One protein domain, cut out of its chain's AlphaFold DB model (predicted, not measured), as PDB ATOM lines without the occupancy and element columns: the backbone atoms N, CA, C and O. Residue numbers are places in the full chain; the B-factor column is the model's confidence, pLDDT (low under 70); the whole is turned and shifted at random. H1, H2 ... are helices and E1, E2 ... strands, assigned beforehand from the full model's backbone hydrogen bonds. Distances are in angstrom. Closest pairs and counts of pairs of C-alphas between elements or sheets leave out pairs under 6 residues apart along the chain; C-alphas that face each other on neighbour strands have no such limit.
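This is residues 6 to 36 and 62 to 103 of the 103 residues of the protein "Putative Hcp1 family type VI secretion system effector" of Klebsiella pneumoniae (UniProt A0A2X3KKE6). The model is an elongated, strongly twisted sheet of four strands, with the turn of the E3 and E4 hairpin at one end of its length and the one helix, H1, off the sheet toward the other end. Long strand E3 joins the parts of the sheet, pairing with E1 over one part and with E4 over the next, while a long stretch without named elements, residues 11 to 29, loops from E1 round to E2. The printed part has 73 residues, with four named strands and one named helix in the order E1, E2, H1, E3, E4; the sheet runs E2, E1, E3, E4 and is antiparallel throughout. The class is mixed, helices and strands, with under half of the printed residues in named elements. The whole is only just compact, close to loose, with a radius of gyration of the C-alphas of 13.4 A and spans of 46 by 25 by 22 A.

E1, residues 6 to 10, is an inner strand and forms a hairpin with E2, residues 30 to 36, an edge strand. N 7 and O 30 are 2.9 A apart, within hydrogen-bond range, as are N 30 and O 7 at 2.9 A. Residues 9 to 10 of E1 also pair, antiparallel, with residues 16 to 17, and residues 32 to 34 of E2 with residues 62 to 63. H1, residues 69 to 78, is not on the sheet, with 1 pair of C-alphas within 10 A, and is apart from E1. Every O i to N i+4 pair inside H1 is within hydrogen-bond range. E3, residues 84 to 92, is the antiparallel neighbour of E1, with 160 degrees between their directions. The C-alphas of Leu 7 and Leu 87 face each other at 4.6 A, and N 8 and O 86 are within hydrogen-bond range at 2.9 A. The pairing of E3 is staggered: residues 84 to 88 pair with E1 and residues 89 to 92 with E4, residues 98 to 102, the other edge strand. E3 and E4 form a hairpin at 130 degrees, with N 99 and O 91 within hydrogen-bond range at 2.8 A. E4 is apart from E1, E2 and H1.

E1 begins at C-alpha 6, (107.727, 74.511, 63.807), and measures 13.7 A. E2 measures 15.8 A. H1 measures 14.3 A and begins at C-alpha 69, (105.630, 83.162, 75.783). E3 is the longest strand by residues and measures 26.3 A. E4 measures 12.2 A and ends at C-alpha 102, (113.236, 72.703, 54.808).

The two C-alphas farthest apart, those of Glu 78 and Ala 95, are 45.9 A apart. Residues 37 to 61 are not printed, and C-alphas 36 and 62 are 8.7 A apart across the cut, which falls in the link from E2 to H1. The link from E1 to E2 is long; those from H1 to E3 and from E3 to E4 are tight. The mean pLDDT of the printed part is 93.0, and no printed residue is under 70.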
ATOM      1  N   TYR A   6     107.460  74.874  62.420       94.81
ATOM      2  CA  TYR A   6     107.727  74.511  63.807       94.81
ATOM      3  C   TYR A   6     109.110  74.978  64.217       94.81
ATOM      4  O   TYR A   6     110.055  74.913  63.435       94.81
ATOM      5  N   LEU A   7     109.223  75.450  65.449       95.75
ATOM      6  CA  LEU A   7     110.435  76.046  65.980       95.75
ATOM      7  C   LEU A   7     110.910  75.287  67.216       95.75
ATOM      8  O   LEU A   7     110.142  75.051  68.149       95.75
ATOM      9  N   TRP A   8     112.196  74.959  67.225       96.06
ATOM     10  CA  TRP A   8     112.918  74.445  68.380       96.06
ATOM     11  C   TRP A   8     113.908  75.505  68.836       96.06
ATOM     12  O   TRP A   8     114.695  76.008  68.034       96.06
ATOM     13  N   LEU A   9     113.862  75.838  70.121       95.69
ATOM     14  CA  LEU A   9     114.767  76.799  70.738       95.69
ATOM     15  C   LEU A   9     115.586  76.103  71.816       95.69
ATOM     16  O   LEU A   9     115.055  75.301  72.587       95.69
ATOM     17  N   THR A  10     116.862  76.455  71.897       96.12
ATOM     18  CA  THR A  10     117.741  76.066  73.003       96.12
ATOM     19  C   THR A  10     118.220  77.315  73.719       96.12
ATOM     20  O   THR A  10     118.699  78.261  73.083       96.12
ATOM     21  N   ASP A  11     118.104  77.305  75.038       93.50
ATOM     22  CA  ASP A  11     118.597  78.373  75.895       93.50
ATOM     23  C   ASP A  11     120.140  78.417  75.915       93.50
ATOM     24  O   ASP A  11     120.819  77.540  75.373       93.50
ATOM     25  N   GLU A  12     120.697  79.436  76.562       92.38
ATOM     26  CA  GLU A  12     122.138  79.641  76.772       92.38
ATOM     27  C   GLU A  12     122.838  78.441  77.441       92.38
ATOM     28  O   GLU A  12     123.995  78.146  77.143       92.38
ATOM     29  N   ASN A  13     122.106  77.692  78.272       91.56
ATOM     30  CA  ASN A  13     122.580  76.504  78.991       91.56
ATOM     31  C   ASN A  13     122.316  75.181  78.247       91.56
ATOM     32  O   ASN A  13     122.142  74.148  78.892       91.56
ATOM     33  N   ASP A  14     122.171  75.199  76.916       91.62
ATOM     34  CA  ASP A  14     121.815  74.020  76.096       91.62
ATOM     35  C   ASP A  14     120.479  73.350  76.457       91.62
ATOM     36  O   ASP A  14     120.154  72.261  75.983       91.62
ATOM     37  N   SER A  15     119.664  74.003  77.281       93.31
ATOM     38  CA  SER A  15     118.387  73.455  77.722       93.31
ATOM     39  C   SER A  15     117.303  73.749  76.678       93.31
ATOM     40  O   SER A  15     117.141  74.907  76.283       93.31
ATOM     41  N   PRO A  16     116.546  72.742  76.206       94.50
ATOM     42  CA  PRO A  16     115.495  72.962  75.220       94.50
ATOM     43  C   PRO A  16     114.326  73.739  75.834       94.50
ATOM     44  O   PRO A  16     113.816  73.392  76.900       94.50
ATOM     45  N   ILE A  17     113.853  74.766  75.130       94.75
ATOM     46  CA  ILE A  17     112.626  75.481  75.487       94.75
ATOM     47  C   ILE A  17     111.446  74.691  74.919       94.75
ATOM     48  O   ILE A  17     111.195  74.691  73.713       94.75
ATOM     49  N   ILE A  18     110.729  73.998  75.802       95.00
ATOM     50  CA  ILE A  18     109.653  73.076  75.425       95.00
ATOM     51  C   ILE A  18     108.375  73.857  75.094       95.00
ATOM     52  O   ILE A  18     107.781  74.504  75.959       95.00
ATOM     53  N   GLY A  19     107.940  73.755  73.840       93.44
ATOM     54  CA  GLY A  19     106.682  74.279  73.311       93.44
ATOM     55  C   GLY A  19     105.438  73.478  73.704       93.44
ATOM     56  O   GLY A  19     105.486  72.519  74.476       93.44
ATOM     57  N   SER A  20     104.286  73.897  73.180       91.94
ATOM     58  CA  SER A  20     102.986  73.259  73.429       91.94
ATOM     59  C   SER A  20     102.619  72.145  72.444       91.94
ATOM     60  O   SER A  20     101.617  71.475  72.679       91.94
ATOM     61  N   CYS A  21     103.384  71.924  71.368       91.56
ATOM     62  CA  CYS A  21     103.020  70.937  70.353       91.56
ATOM     63  C   CYS A  21     103.024  69.507  70.922       91.56
ATOM     64  O   CYS A  21     104.018  69.056  71.497       91.56
ATOM     65  N   LEU A  22     101.914  68.789  70.720       90.44
ATOM     66  CA  LEU A  22     101.707  67.406  71.173       90.44
ATOM     67  C   LEU A  22     101.817  66.375  70.042       90.44
ATOM     68  O   LEU A  22     101.628  65.184  70.273       90.44
ATOM     69  N   MET A  23     102.102  66.811  68.812       88.38
ATOM     70  CA  MET A  23     102.215  65.899  67.675       88.38
ATOM     71  C   MET A  23     103.431  64.976  67.881       88.38
ATOM     72  O   MET A  23     104.521  65.502  68.114       88.38
ATOM     73  N   PRO A  24     103.313  63.636  67.778       86.12
ATOM     74  CA  PRO A  24     104.391  62.703  68.134       86.12
ATOM     75  C   PRO A  24     105.723  62.972  67.423       86.12
ATOM     76  O   PRO A  24     106.789  62.876  68.020       86.12
ATOM     77  N   THR A  25     105.672  63.377  66.155       86.19
ATOM     78  CA  THR A  25     106.859  63.676  65.338       86.19
ATOM     79  C   THR A  25     107.486  65.040  65.632       86.19
ATOM     80  O   THR A  25     108.597  65.309  65.185       86.19
ATOM     81  N   ARG A  26     106.790  65.918  66.367       89.69
ATOM     82  CA  ARG A  26     107.199  67.307  66.648       89.69
ATOM     83  C   ARG A  26     106.943  67.707  68.100       89.69
ATOM     84  O   ARG A  26     106.709  68.880  68.397       89.69
ATOM     85  N   THR A  27     106.941  66.736  69.007       93.06
ATOM     86  CA  THR A  27     106.549  66.969  70.396       93.06
ATOM     87  C   THR A  27     107.493  67.971  71.053       93.06
ATOM     88  O   THR A  27     108.710  67.893  70.895       93.06
ATOM     89  N   GLY A  28     106.923  68.941  71.767       92.56
ATOM     90  CA  GLY A  28     107.685  69.989  72.444       92.56
ATOM     91  C   GLY A  28     108.221  71.087  71.523       92.56
ATOM     92  O   GLY A  28     108.953  71.953  71.991       92.56
ATOM     93  N   SER A  29     107.853  71.094  70.241       94.38
ATOM     94  CA  SER A  29     108.120  72.226  69.350       94.38
ATOM     95  C   SER A  29     107.113  73.360  69.551       94.38
ATOM     96  O   SER A  29     106.024  73.177  70.110       94.38
ATOM     97  N   ILE A  30     107.490  74.551  69.095       95.50
ATOM     98  CA  ILE A  30     106.631  75.729  69.071       95.50
ATOM     99  C   ILE A  30     105.997  75.831  67.685       95.50
ATOM    100  O   ILE A  30     106.702  75.986  66.690       95.50
ATOM    101  N   GLU A  31     104.671  75.765  67.620       93.69
ATOM    102  CA  GLU A  31     103.934  75.926  66.368       93.69
ATOM    103  C   GLU A  31     103.865  77.401  65.953       93.69
ATOM    104  O   GLU A  31     103.560  78.288  66.762       93.69
ATOM    105  N   LEU A  32     104.170  77.663  64.683       93.88
ATOM    106  CA  LEU A  32     104.235  78.996  64.106       93.88
ATOM    107  C   LEU A  32     103.159  79.181  63.043       93.88
ATOM    108  O   LEU A  32     103.030  78.390  62.110       93.88
ATOM    109  N   ARG A  33     102.444  80.302  63.146       92.62
ATOM    110  CA  ARG A  33     101.449  80.728  62.158       92.62
ATOM    111  C   ARG A  33     102.089  81.422  60.960       92.62
ATOM    112  O   ARG A  33     101.594  81.290  59.848       92.62
ATOM    113  N   ALA A  34     103.169  82.168  61.185       92.31
ATOM    114  CA  ALA A  34     103.886  82.858  60.119       92.31
ATOM    115  C   ALA A  34     105.368  83.033  60.455       92.31
ATOM    116  O   ALA A  34     105.741  83.228  61.615       92.31
ATOM    117  N   VAL A  35     106.199  83.020  59.415       93.06
ATOM    118  CA  VAL A  35     107.626  83.345  59.481       93.06
ATOM    119  C   VAL A  35     107.947  84.307  58.350       93.06
ATOM    120  O   VAL A  35     107.584  84.063  57.205       93.06
ATOM    121  N   ASN A  36     108.637  85.395  58.677       94.25
ATOM    122  CA  ASN A  36     109.110  86.384  57.721       94.25
ATOM    123  C   ASN A  36     110.588  86.655  57.986       94.25
ATOM    124  O   ASN A  36     110.973  87.023  59.093       94.25
ATOM    125  N   GLN A  62     105.471  84.703  64.032       94.81
ATOM    126  CA  GLN A  62     104.160  84.797  64.653       94.81
ATOM    127  C   GLN A  62     103.768  83.432  65.206       94.81
ATOM    128  O   GLN A  62     103.688  82.448  64.470       94.81
ATOM    129  N   LYS A  63     103.485  83.393  66.503       93.75
ATOM    130  CA  LYS A  63     103.037  82.200  67.218       93.75
ATOM    131  C   LYS A  63     101.814  82.516  68.068       93.75
ATOM    132  O   LYS A  63     101.538  83.679  68.354       93.75
ATOM    133  N   GLU A  64     101.112  81.479  68.493       93.00
ATOM    134  CA  GLU A  64     100.082  81.608  69.524       93.00
ATOM    135  C   GLU A  64     100.697  81.769  70.914       93.00
ATOM    136  O   GLU A  64     101.834  81.347  71.154       93.00
ATOM    137  N   PHE A  65      99.930  82.353  71.834       94.12
ATOM    138  CA  PHE A  65     100.303  82.409  73.241       94.12
ATOM    139  C   PHE A  65     100.304  81.000  73.837       94.12
ATOM    140  O   PHE A  65      99.268  80.357  73.967       94.12
ATOM    141  N   ASP A  66     101.488  80.529  74.210       92.31
ATOM    142  CA  ASP A  66     101.698  79.247  74.875       92.31
ATOM    143  C   ASP A  66     102.630  79.401  76.089       92.31
ATOM    144  O   ASP A  66     103.053  80.505  76.447       92.31
ATOM    145  N   ARG A  67     103.003  78.267  76.691       91.56
ATOM    146  CA  ARG A  67     103.938  78.194  77.823       91.56
ATOM    147  C   ARG A  67     105.319  78.818  77.562       91.56
ATOM    148  O   ARG A  67     106.019  79.129  78.518       91.56
ATOM    149  N   THR A  68     105.724  78.999  76.301       94.88
ATOM    150  CA  THR A  68     107.034  79.575  75.942       94.88
ATOM    151  C   THR A  68     107.008  81.096  75.904       94.88
ATOM    152  O   THR A  68     108.042  81.724  76.095       94.88
ATOM    153  N   THR A  69     105.830  81.704  75.760       94.94
ATOM    154  CA  THR A  69     105.630  83.162  75.783       94.94
ATOM    155  C   THR A  69     106.324  83.868  76.961       94.94
ATOM    156  O   THR A  69     107.106  84.784  76.707       94.94
ATOM    157  N   PRO A  70     106.113  83.477  78.238       95.31
ATOM    158  CA  PRO A  70     106.793  84.134  79.358       95.31
ATOM    159  C   PRO A  70     108.313  83.932  79.328       95.31
ATOM    160  O   PRO A  70     109.051  84.833  79.716       95.31
ATOM    161  N   LEU A  71     108.794  82.784  78.835       94.00
ATOM    162  CA  LEU A  71     110.226  82.505  78.705       94.00
ATOM    163  C   LEU A  71     110.872  83.408  77.648       94.00
ATOM    164  O   LEU A  71     111.939  83.965  77.884       94.00
ATOM    165  N   LEU A  72     110.189  83.617  76.519       94.19
ATOM    166  CA  LEU A  72     110.628  84.530  75.466       94.19
ATOM    167  C   LEU A  72     110.626  85.988  75.937       94.19
ATOM    168  O   LEU A  72     111.573  86.716  75.653       94.19
ATOM    169  N   PHE A  73     109.611  86.413  76.697       95.44
ATOM    170  CA  PHE A  73     109.608  87.752  77.289       95.44
ATOM    171  C   PHE A  73     110.725  87.939  78.309       95.44
ATOM    172  O   PHE A  73     111.361  88.990  78.324       95.44
ATOM    173  N   ARG A  74     111.012  86.920  79.121       94.75
ATOM    174  CA  ARG A  74     112.149  86.954  80.038       94.75
ATOM    175  C   ARG A  74     113.470  87.094  79.283       94.75
ATOM    176  O   ARG A  74     114.262  87.965  79.623       94.75
ATOM    177  N   ALA A  75     113.680  86.286  78.243       94.44
ATOM    178  CA  ALA A  75     114.873  86.371  77.405       94.44
ATOM    179  C   ALA A  75     115.021  87.758  76.757       94.44
ATOM    180  O   ALA A  75     116.121  88.305  76.734       94.44
ATOM    181  N   LEU A  76     113.913  88.356  76.306       94.69
ATOM    182  CA  LEU A  76     113.890  89.702  75.735       94.69
ATOM    183  C   LEU A  76     114.271  90.781  76.761       94.69
ATOM    184  O   LEU A  76     115.130  91.610  76.475       94.69
ATOM    185  N   CYS A  77     113.644  90.779  77.941       96.75
ATOM    186  CA  CYS A  77     113.875  91.799  78.968       96.75
ATOM    187  C   CYS A  77     115.269  91.705  79.601       96.75
ATOM    188  O   CYS A  77     115.838  92.723  79.983       96.75
ATOM    189  N   GLU A  78     115.811  90.494  79.726       95.88
ATOM    190  CA  GLU A  78     117.135  90.256  80.308       95.88
ATOM    191  C   GLU A  78     118.261  90.279  79.255       95.88
ATOM    192  O   GLU A  78     119.432  90.196  79.614       95.88
ATOM    193  N   GLY A  79     117.934  90.393  77.961       94.44
ATOM    194  CA  GLY A  79     118.922  90.387  76.877       94.44
ATOM    195  C   GLY A  79     119.662  89.053  76.724       94.44
ATOM    196  O   GLY A  79     120.822  89.037  76.313       94.44
ATOM    197  N   ARG A  80     119.016  87.932  77.069       93.81
ATOM    198  CA  ARG A  80     119.626  86.597  76.991       93.81
ATOM    199  C   ARG A  80     119.853  86.179  75.547       93.81
ATOM    200  O   ARG A  80     118.994  86.367  74.684       93.81
ATOM    201  N   THR A  81     121.000  85.555  75.295       94.12
ATOM    202  CA  THR A  81     121.341  85.039  73.968       94.12
ATOM    203  C   THR A  81     120.946  83.573  73.877       94.12
ATOM    204  O   THR A  81     121.574  82.714  74.489       94.12
ATOM    205  N   LEU A  82     119.916  83.277  73.083       94.25
ATOM    206  CA  LEU A  82     119.547  81.896  72.781       94.25
ATOM    207  C   LEU A  82     120.637  81.245  71.932       94.25
ATOM    208  O   LEU A  82     121.123  81.839  70.968       94.25
ATOM    209  N   ARG A  83     120.999  80.007  72.267       95.81
ATOM    210  CA  ARG A  83     122.084  79.307  71.578       95.81
ATOM    211  C   ARG A  83     121.705  78.876  70.167       95.81
ATOM    212  O   ARG A  83     122.539  78.923  69.267       95.81
ATOM    213  N   SER A  84     120.467  78.437  69.966       95.38
ATOM    214  CA  SER A  84     120.003  78.024  68.645       95.38
ATOM    215  C   SER A  84     118.498  78.188  68.486       95.38
ATOM    216  O   SER A  84     117.727  78.081  69.444       95.38
ATOM    217  N   ALA A  85     118.104  78.442  67.242       95.44
ATOM    218  CA  ALA A  85     116.726  78.482  66.794       95.44
ATOM    219  C   ALA A  85     116.624  77.675  65.498       95.44
ATOM    220  O   ALA A  85     117.072  78.125  64.448       95.44
ATOM    221  N   THR A  86     116.076  76.463  65.588       95.56
ATOM    222  CA  THR A  86     115.905  75.567  64.438       95.56
ATOM    223  C   THR A  86     114.468  75.653  63.959       95.56
ATOM    224  O   THR A  86     113.546  75.291  64.691       95.56
ATOM    225  N   LEU A  87     114.276  76.138  62.737       95.00
ATOM    226  CA  LEU A  87     112.970  76.251  62.108       95.00
ATOM    227  C   LEU A  87     112.787  75.083  61.150       95.00
ATOM    228  O   LEU A  87     113.548  74.983  60.209       95.00
ATOM    229  N   LYS A  88     111.767  74.248  61.331       94.19
ATOM    230  CA  LYS A  88     111.480  73.147  60.407       94.19
ATOM    231  C   LYS A  88     110.124  73.329  59.757       94.19
ATOM    232  O   LYS A  88     109.121  73.561  60.439       94.19
ATOM    233  N   MET A  89     110.089  73.189  58.440       92.38
ATOM    234  CA  MET A  89     108.870  73.243  57.646       92.38
ATOM    235  C   MET A  89     108.543  71.868  57.081       92.38
ATOM    236  O   MET A  89     109.421  71.102  56.673       92.38
ATOM    237  N   TYR A  90     107.248  71.569  57.038       90.62
ATOM    238  CA  TYR A  90     106.758  70.249  56.680       90.62
ATOM    239  C   TYR A  90     105.767  70.320  55.533       90.62
ATOM    240  O   TYR A  90     105.014  71.282  55.398       90.62
ATOM    241  N   ARG A  91     105.767  69.272  54.717       90.50
ATOM    242  CA  ARG A  91     104.808  69.067  53.634       90.50
ATOM    243  C   ARG A  91     104.288  67.639  53.683       90.50
ATOM    244  O   ARG A  91     104.997  66.739  54.122       90.50
ATOM    245  N   ILE A  92     103.070  67.431  53.208       90.25
ATOM    246  CA  ILE A  92     102.506  66.092  53.037       90.25
ATOM    247  C   ILE A  92     103.065  65.514  51.730       90.25
ATOM    248  O   ILE A  92     103.045  66.191  50.702       90.25
ATOM    249  N   ASN A  93     103.617  64.303  51.775       89.94
ATOM    250  CA  ASN A  93     104.083  63.586  50.586       89.94
ATOM    251  C   ASN A  93     102.937  62.809  49.901       89.94
ATOM    252  O   ASN A  93     101.814  62.771  50.397       89.94
ATOM    253  N   GLU A  94     103.218  62.149  48.774       91.25
ATOM    254  CA  GLU A  94     102.215  61.365  48.025       91.25
ATOM    255  C   GLU A  94     101.616  60.199  48.831       91.25
ATOM    256  O   GLU A  94     100.487  59.790  48.580       91.25
ATOM    257  N   ALA A  95     102.335  59.700  49.843       91.62
ATOM    258  CA  ALA A  95     101.869  58.651  50.750       91.62
ATOM    259  C   ALA A  95     101.009  59.182  51.918       91.62
ATOM    260  O   ALA A  95     100.603  58.404  52.780       91.62
ATOM    261  N   GLY A  96     100.749  60.493  51.984       87.62
ATOM    262  CA  GLY A  96      99.984  61.117  53.068       87.62
ATOM    263  C   GLY A  96     100.774  61.338  54.363       87.62
ATOM    264  O   GLY A  96     100.188  61.708  55.377       87.62
ATOM    265  N   LEU A  97     102.095  61.136  54.351       88.75
ATOM    266  CA  LEU A  97     102.967  61.345  55.506       88.75
ATOM    267  C   LEU A  97     103.535  62.764  55.503       88.75
ATOM    268  O   LEU A  97     103.973  63.278  54.472       88.75
ATOM    269  N   GLU A  98     103.578  63.389  56.677       87.88
ATOM    270  CA  GLU A  98     104.228  64.685  56.835       87.88
ATOM    271  C   GLU A  98     105.746  64.521  56.901       87.88
ATOM    272  O   GLU A  98     106.284  63.940  57.843       87.88
ATOM    273  N   VAL A  99     106.440  65.076  55.915       90.12
ATOM    274  CA  VAL A  99     107.898  65.039  55.809       90.12
ATOM    275  C   VAL A  99     108.478  66.439  55.942       90.12
ATOM    276  O   VAL A  99     107.919  67.416  55.435       90.12
ATOM    277  N   GLU A 100     109.598  66.536  56.653       91.50
ATOM    278  CA  GLU A 100     110.420  67.746  56.702       91.50
ATOM    279  C   GLU A 100     110.972  68.011  55.296       91.50
ATOM    280  O   GLU A 100     111.488  67.096  54.652       91.50
ATOM    281  N   TYR A 101     110.827  69.239  54.794       92.06
ATOM    282  CA  TYR A 101     111.358  69.613  53.476       92.06
ATOM    283  C   TYR A 101     112.343  70.785  53.520       92.06
ATOM    284  O   TYR A 101     113.073  70.984  52.552       92.06
ATOM    285  N   LEU A 102     112.349  71.562  54.606       91.56
ATOM    286  CA  LEU A 102     113.236  72.703  54.808       91.56
ATOM    287  C   LEU A 102     113.528  72.869  56.301       91.56
ATOM    288  O   LEU A 102     112.587  72.816  57.103       91.56
ATOM    289  N   THR A 103     114.801  73.114  56.623       91.19
ATOM    290  CA  THR A 103     115.312  73.412  57.968       91.19
ATOM    291  C   THR A 103     116.356  74.520  57.925       91.19
ATOM    292  O   THR A 103     117.103  74.560  56.921       91.19
TER     293      THR A 103